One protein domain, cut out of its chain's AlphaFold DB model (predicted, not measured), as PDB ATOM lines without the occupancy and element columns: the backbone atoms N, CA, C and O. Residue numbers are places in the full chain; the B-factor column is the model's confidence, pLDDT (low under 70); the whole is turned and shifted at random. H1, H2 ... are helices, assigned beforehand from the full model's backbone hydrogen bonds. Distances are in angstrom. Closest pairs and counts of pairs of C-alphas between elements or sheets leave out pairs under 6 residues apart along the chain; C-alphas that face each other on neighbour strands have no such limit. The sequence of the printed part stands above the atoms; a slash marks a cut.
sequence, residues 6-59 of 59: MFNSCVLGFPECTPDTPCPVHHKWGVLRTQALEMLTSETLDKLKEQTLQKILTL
ATOM      1  N   MET A   6      47.727  -6.687  31.051       81.31
ATOM      2  CA  MET A   6      46.702  -5.643  31.209       81.31
ATOM      3  C   MET A   6      45.329  -6.175  31.654       81.31
ATOM      4  O   MET A   6      44.536  -5.438  32.236       81.31
ATOM      5  N   PHE A   7      45.030  -7.451  31.385       86.62
ATOM      6  CA  PHE A   7      43.790  -8.099  31.817       86.62
ATOM      7  C   PHE A   7      43.935  -8.758  33.195       86.62
ATOM      8  O   PHE A   7      42.936  -9.136  33.807       86.62
ATOM      9  N   ASN A   8      45.153  -8.844  33.727       86.00
ATOM     10  CA  ASN A   8      45.447  -9.449  35.023       86.00
ATOM     11  C   ASN A   8      45.883  -8.429  36.085       86.00
ATOM     12  O   ASN A   8      45.980  -8.786  37.255       86.00
ATOM     13  N   SER A   9      46.081  -7.163  35.709       89.94
ATOM     14  CA  SER A   9      46.467  -6.082  36.614       89.94
ATOM     15  C   SER A   9      45.304  -5.145  36.973       89.94
ATOM     16  O   SER A   9      44.252  -5.094  36.323       89.94
ATOM     17  N   CYS A  10      45.482  -4.403  38.067       94.25
ATOM     18  CA  CYS A  10      44.566  -3.343  38.469       94.25
ATOM     19  C   CYS A  10      44.680  -2.150  37.512       94.25
ATOM     20  O   CYS A  10      45.772  -1.622  37.323       94.25
ATOM     21  N   VAL A  11      43.553  -1.646  36.999       94.62
ATOM     22  CA  VAL A  11      43.532  -0.464  36.109       94.62
ATOM     23  C   VAL A  11      44.040   0.819  36.777       94.62
ATOM     24  O   VAL A  11      44.472   1.738  36.093       94.62
ATOM     25  N   LEU A  12      44.003   0.882  38.112       95.38
ATOM     26  CA  LEU A  12      44.547   1.997  38.895       95.38
ATOM     27  C   LEU A  12      45.989   1.750  39.372       95.38
ATOM     28  O   LEU A  12      46.563   2.614  40.025       95.38
ATOM     29  N   GLY A  13      46.569   0.584  39.069       94.12
ATOM     30  CA  GLY A  13      47.952   0.249  39.412       94.12
ATOM     31  C   GLY A  13      48.194  -0.220  40.850       94.12
ATOM     32  O   GLY A  13      49.351  -0.348  41.237       94.12
ATOM     33  N   PHE A  14      47.153  -0.500  41.643       96.19
ATOM     34  CA  PHE A  14      47.320  -1.029  43.005       96.19
ATOM     35  C   PHE A  14      47.800  -2.494  42.978       96.19
ATOM     36  O   PHE A  14      47.044  -3.350  42.499       96.19
ATOM     37  N   PRO A  15      49.010  -2.811  43.479       92.56
ATOM     38  CA  PRO A  15      49.560  -4.169  43.444       92.56
ATOM     39  C   PRO A  15      48.805  -5.162  44.341       92.56
ATOM     40  O   PRO A  15      48.784  -6.354  44.057       92.56
ATOM     41  N   GLU A  16      48.153  -4.685  45.399       94.88
ATOM     42  CA  GLU A  16      47.366  -5.478  46.348       94.88
ATOM     43  C   GLU A  16      45.913  -5.711  45.904       94.88
ATOM     44  O   GLU A  16      45.156  -6.400  46.588       94.88
ATOM     45  N   CYS A  17      45.498  -5.139  44.769       96.75
ATOM     46  CA  CYS A  17      44.115  -5.218  44.317       96.75
ATOM     47  C   CYS A  17      43.747  -6.645  43.898       96.75
ATOM     48  O   CYS A  17      44.116  -7.127  42.826       96.75
ATOM     49  N   THR A  18      42.907  -7.274  44.706       94.62
ATOM     50  CA  THR A  18      42.387  -8.632  44.515       94.62
ATOM     51  C   THR A  18      40.880  -8.650  44.794       94.62
ATOM     52  O   THR A  18      40.346  -7.648  45.273       94.62
ATOM     53  N   PRO A  19      40.156  -9.748  44.509       94.81
ATOM     54  CA  PRO A  19      38.761  -9.878  44.936       94.81
ATOM     55  C   PRO A  19      38.568  -9.721  46.453       94.81
ATOM     56  O   PRO A  19      37.554  -9.175  46.878       94.81
ATOM     57  N   ASP A  20      39.559 -10.133  47.250       97.19
ATOM     58  CA  ASP A  20      39.536 -10.032  48.715       97.19
ATOM     59  C   ASP A  20      39.988  -8.653  49.229       97.19
ATOM     60  O   ASP A  20      39.669  -8.258  50.347       97.19
ATOM     61  N   THR A  21      40.731  -7.896  48.419       97.06
ATOM     62  CA  THR A  21      41.170  -6.516  48.699       97.06
ATOM     63  C   THR A  21      40.829  -5.622  47.502       97.06
ATOM     64  O   THR A  21      41.710  -5.246  46.721       97.06
ATOM     65  N   PRO A  22      39.535  -5.322  47.277       97.31
ATOM     66  CA  PRO A  22      39.102  -4.648  46.063       97.31
ATOM     67  C   PRO A  22      39.475  -3.163  46.084       97.31
ATOM     68  O   PRO A  22      39.181  -2.436  47.032       97.31
ATOM     69  N   CYS A  23      40.055  -2.673  44.986       97.88
ATOM     70  CA  CYS A  23      40.164  -1.232  44.754       97.88
ATOM     71  C   CYS A  23      38.773  -0.591  44.517       97.88
ATOM     72  O   CYS A  23      37.822  -1.297  44.166       97.88
ATOM     73  N   PRO A  24      38.629   0.751  44.600       97.81
ATOM     74  CA  PRO A  24      37.330   1.430  44.472       97.81
ATOM     75  C   PRO A  24      36.562   1.155  43.170       97.81
ATOM     76  O   PRO A  24      35.343   1.312  43.116       97.81
ATOM     77  N   VAL A  25      37.264   0.743  42.110       97.31
ATOM     78  CA  VAL A  25      36.673   0.424  40.801       97.31
ATOM     79  C   VAL A  25      36.660  -1.075  40.489       97.31
ATOM     80  O   VAL A  25      36.230  -1.438  39.398       97.31
ATOM     81  N   HIS A  26      37.085  -1.946  41.417       97.38
ATOM     82  CA  HIS A  26      37.377  -3.367  41.166       97.38
ATOM     83  C   HIS A  26      36.248  -4.092  40.431       97.38
ATOM     84  O   HIS A  26      36.467  -4.667  39.368       97.38
ATOM     85  N   HIS A  27      35.022  -4.015  40.950       96.94
ATOM     86  CA  HIS A  27      33.889  -4.733  40.368       96.94
ATOM     87  C   HIS A  27      33.455  -4.157  39.016       96.94
ATOM     88  O   HIS A  27      33.221  -4.909  38.073       96.94
ATOM     89  N   LYS A  28      33.386  -2.825  38.891       97.38
ATOM     90  CA  LYS A  28      32.980  -2.168  37.637       97.38
ATOM     91  C   LYS A  28      34.001  -2.416  36.531       97.38
ATOM     92  O   LYS A  28      33.629  -2.794  35.425       97.38
ATOM     93  N   TRP A  29      35.284  -2.240  36.845       95.69
ATOM     94  CA  TRP A  29      36.368  -2.535  35.918       95.69
ATOM     95  C   TRP A  29      36.413  -4.020  35.567       95.69
ATOM     96  O   TRP A  29      36.531  -4.346  34.394       95.69
ATOM     97  N   GLY A  30      36.263  -4.914  36.548       95.19
ATOM     98  CA  GLY A  30      36.276  -6.359  36.328       95.19
ATOM     99  C   GLY A  30      35.281  -6.804  35.256       95.19
ATOM    100  O   GLY A  30      35.654  -7.568  34.371       95.19
ATOM    101  N   VAL A  31      34.058  -6.260  35.275       96.31
ATOM    102  CA  VAL A  31      33.035  -6.521  34.247       96.31
ATOM    103  C   VAL A  31      33.486  -6.034  32.866       96.31
ATOM    104  O   VAL A  31      33.460  -6.805  31.909       96.31
ATOM    105  N   LEU A  32      33.933  -4.779  32.758       96.12
ATOM    106  CA  LEU A  32      34.366  -4.193  31.482       96.12
ATOM    107  C   LEU A  32      35.582  -4.915  30.896       96.12
ATOM    108  O   LEU A  32      35.641  -5.172  29.699       96.12
ATOM    109  N   ARG A  33      36.539  -5.274  31.752       95.25
ATOM    110  CA  ARG A  33      37.750  -6.014  31.398       95.25
ATOM    111  C   ARG A  33      37.416  -7.376  30.800       95.25
ATOM    112  O   ARG A  33      37.981  -7.731  29.769       95.25
ATOM    113  N   THR A  34      36.500  -8.115  31.425       94.56
ATOM    114  CA  THR A  34      36.031  -9.408  30.908       94.56
ATOM    115  C   THR A  34      35.347  -9.236  29.555       94.56
ATOM    116  O   THR A  34      35.725  -9.906  28.602       94.56
ATOM    117  N   GLN A  35      34.423  -8.278  29.433       96.12
ATOM    118  CA  GLN A  35      33.719  -8.017  28.172       96.12
ATOM    119  C   GLN A  35      34.673  -7.607  27.039       96.12
ATOM    120  O   GLN A  35      34.520  -8.054  25.904       96.12
ATOM    121  N   ALA A  36      35.680  -6.780  27.333       94.00
ATOM    122  CA  ALA A  36      36.685  -6.377  26.355       94.00
ATOM    123  C   ALA A  36      37.530  -7.570  25.883       94.00
ATOM    124  O   ALA A  36      37.783  -7.708  24.685       94.00
ATOM    125  N   LEU A  37      37.941  -8.444  26.809       93.06
ATOM    126  CA  LEU A  37      38.688  -9.651  26.470       93.06
ATOM    127  C   LEU A  37      37.851 -10.594  25.600       93.06
ATOM    128  O   LEU A  37      38.339 -11.076  24.582       93.06
ATOM    129  N   GLU A  38      36.589 -10.825  25.958       94.75
ATOM    130  CA  GLU A  38      35.656 -11.642  25.174       94.75
ATOM    131  C   GLU A  38      35.454 -11.075  23.763       94.75
ATOM    132  O   GLU A  38      35.578 -11.805  22.782       94.75
ATOM    133  N   MET A  39      35.232  -9.762  23.635       93.38
ATOM    134  CA  MET A  39      35.089  -9.101  22.335       93.38
ATOM    135  C   MET A  39      36.311  -9.349  21.441       93.38
ATOM    136  O   MET A  39      36.153  -9.762  20.296       93.38
ATOM    137  N   LEU A  40      37.523  -9.136  21.962       91.50
ATOM    138  CA  LEU A  40      38.759  -9.278  21.186       91.50
ATOM    139  C   LEU A  40      39.102 -10.738  20.869       91.50
ATOM    140  O   LEU A  40      39.632 -11.018  19.799       91.50
ATOM    141  N   THR A  41      38.811 -11.667  21.782       91.62
ATOM    142  CA  THR A  41      39.131 -13.098  21.611       91.62
ATOM    143  C   THR A  41      38.095 -13.860  20.790       91.62
ATOM    144  O   THR A  41      38.423 -14.890  20.207       91.62
ATOM    145  N   SER A  42      36.863 -13.353  20.703       94.44
ATOM    146  CA  SER A  42      35.819 -13.899  19.826       94.44
ATOM    147  C   SER A  42      35.993 -13.517  18.350       94.44
ATOM    148  O   SER A  42      35.280 -14.045  17.492       94.44
ATOM    149  N   GLU A  43      36.928 -12.614  18.045       94.38
ATOM    150  CA  GLU A  43      37.188 -12.135  16.694       94.38
ATOM    151  C   GLU A  43      38.402 -12.829  16.065       94.38
ATOM    152  O   GLU A  43      39.415 -13.081  16.715       94.38
ATOM    153  N   THR A  44      38.317 -13.122  14.767       96.12
ATOM    154  CA  THR A  44      39.465 -13.653  14.011       96.12
ATOM    155  C   THR A  44      40.151 -12.537  13.235       96.12
ATOM    156  O   THR A  44      39.507 -11.578  12.808       96.12
ATOM    157  N   LEU A  45      41.455 -12.683  12.977       96.00
ATOM    158  CA  LEU A  45      42.201 -11.702  12.181       96.00
ATOM    159  C   LEU A  45      41.607 -11.512  10.778       96.00
ATOM    160  O   LEU A  45      41.566 -10.388  10.285       96.00
ATOM    161  N   ASP A  46      41.104 -12.579  10.151       97.56
ATOM    162  CA  ASP A  46      40.487 -12.488   8.826       97.56
ATOM    163  C   ASP A  46      39.176 -11.703   8.832       97.56
ATOM    164  O   ASP A  46      38.957 -10.875   7.947       97.56
ATOM    165  N   LYS A  47      38.323 -11.911   9.841       96.25
ATOM    166  CA  LYS A  47      37.065 -11.170   9.962       96.25
ATOM    167  C   LYS A  47      37.306  -9.705  10.327       96.25
ATOM    168  O   LYS A  47      36.694  -8.833   9.713       96.25
ATOM    169  N   LEU A  48      38.266  -9.426  11.213       96.12
ATOM    170  CA  LEU A  48      38.684  -8.054  11.512       96.12
ATOM    171  C   LEU A  48      39.228  -7.340  10.263       96.12
ATOM    172  O   LEU A  48      38.865  -6.189  10.003       96.12
ATOM    173  N   LYS A  49      40.072  -8.020   9.472       97.50
ATOM    174  CA  LYS A  49      40.599  -7.507   8.197       97.50
ATOM    175  C   LYS A  49      39.462  -7.139   7.249       97.50
ATOM    176  O   LYS A  49      39.443  -6.023   6.740       97.50
ATOM    177  N   GLU A  50      38.513  -8.052   7.044       97.75
ATOM    178  CA  GLU A  50      37.371  -7.828   6.156       97.75
ATOM    179  C   GLU A  50      36.549  -6.612   6.602       97.75
ATOM    180  O   GLU A  50      36.355  -5.676   5.830       97.75
ATOM    181  N   GLN A  51      36.147  -6.559   7.875       95.88
ATOM    182  CA  GLN A  51      35.373  -5.439   8.423       95.88
ATOM    183  C   GLN A  51      36.101  -4.095   8.285       95.88
ATOM    184  O   GLN A  51      35.483  -3.078   7.966       95.88
ATOM    185  N   THR A  52      37.417  -4.089   8.499       97.44
ATOM    186  CA  THR A  52      38.244  -2.883   8.384       97.44
ATOM    187  C   THR A  52      38.317  -2.393   6.940       97.44
ATOM    188  O   THR A  52      38.121  -1.204   6.689       97.44
ATOM    189  N   LEU A  53      38.544  -3.296   5.979       98.25
ATOM    190  CA  LEU A  53      38.567  -2.955   4.555       98.25
ATOM    191  C   LEU A  53      37.213  -2.412   4.094       98.25
ATOM    192  O   LEU A  53      37.168  -1.353   3.471       98.25
ATOM    193  N   GLN A  54      36.114  -3.070   4.469       98.25
ATOM    194  CA  GLN A  54      34.765  -2.586   4.161       98.25
ATOM    195  C   GLN A  54      34.521  -1.185   4.729       98.25
ATOM    196  O   GLN A  54      33.962  -0.326   4.047       98.25
ATOM    197  N   LYS A  55      34.977  -0.908   5.959       97.94
ATOM    198  CA  LYS A  55      34.837   0.431   6.537       97.94
ATOM    199  C   LYS A  55      35.634   1.471   5.753       97.94
ATOM    200  O   LYS A  55      35.086   2.523   5.468       97.94
ATOM    201  N   ILE A  56      36.880   1.182   5.383       98.31
ATOM    202  CA  ILE A  56      37.730   2.106   4.614       98.31
ATOM    203  C   ILE A  56      37.132   2.405   3.234       98.31
ATOM    204  O   ILE A  56      37.151   3.550   2.806       98.31
ATOM    205  N   LEU A  57      36.579   1.396   2.555       97.88
ATOM    206  CA  LEU A  57      35.975   1.548   1.226       97.88
ATOM    207  C   LEU A  57      34.641   2.310   1.237       97.88
ATOM    208  O   LEU A  57      34.177   2.733   0.182       97.88
ATOM    209  N   THR A  58      34.010   2.444   2.406       96.31
ATOM    210  CA  THR A  58      32.726   3.145   2.592       96.31
ATOM    211  C   THR A  58      32.875   4.523   3.243       96.31
ATOM    212  O   THR A  58      31.864   5.151   3.567       96.31
ATOM    213  N   LEU A  59      34.113   4.980   3.466       87.94
ATOM    214  CA  LEU A  59      34.445   6.361   3.836       87.94
ATOM    215  C   LEU A  59      34.562   7.236   2.585       87.94
ATOM    216  O   LEU A  59      34.155   8.413   2.693       87.94
TER     217      LEU A  59
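What this domain is: This is residues 6 to 59 of the 59 residues of the protein "Rrf2 family transcriptional regulator" of Ignavibacteriaceae bacterium (UniProt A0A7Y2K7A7). An open, extended chain has the long helix H1 in its middle, a looped stretch, residues 6 to 25, at and beside its first end, and H2 sticking out beyond its last end as a free arm. The chain turns sharply between H1 and H2. The printed part has 54 residues with two named helices, H1 then H2, and no named strand; the class is all helix. The whole is extended, with a radius of gyration of the C-alphas of 16.3 A, a rod spanning 48 by 20 by 15 A.

Where its parts are: H1, residues 26 to 41, measures 21.9 A from C-alpha 26 at (37.377, -3.367, 41.166) to C-alpha 41. H2, residues 45 to 57, measures 18.3 A and ends with C-alpha 57 at (35.975, 1.548, 1.226).

How they stand to each other: H1 and H2 are apart, joined by a tight link of 3 residues. In H1 and H2 every O i to N i+4 pair is within hydrogen-bond range. Residues 49 to 59, of which 49 to 57 belong to H2, stand free.

The domain as a whole: The C-alphas farthest apart, those of Asp 20 and Leu 57, are 49.0 A apart. The printed part has no cut, and no printed residue is under 70 in pLDDT.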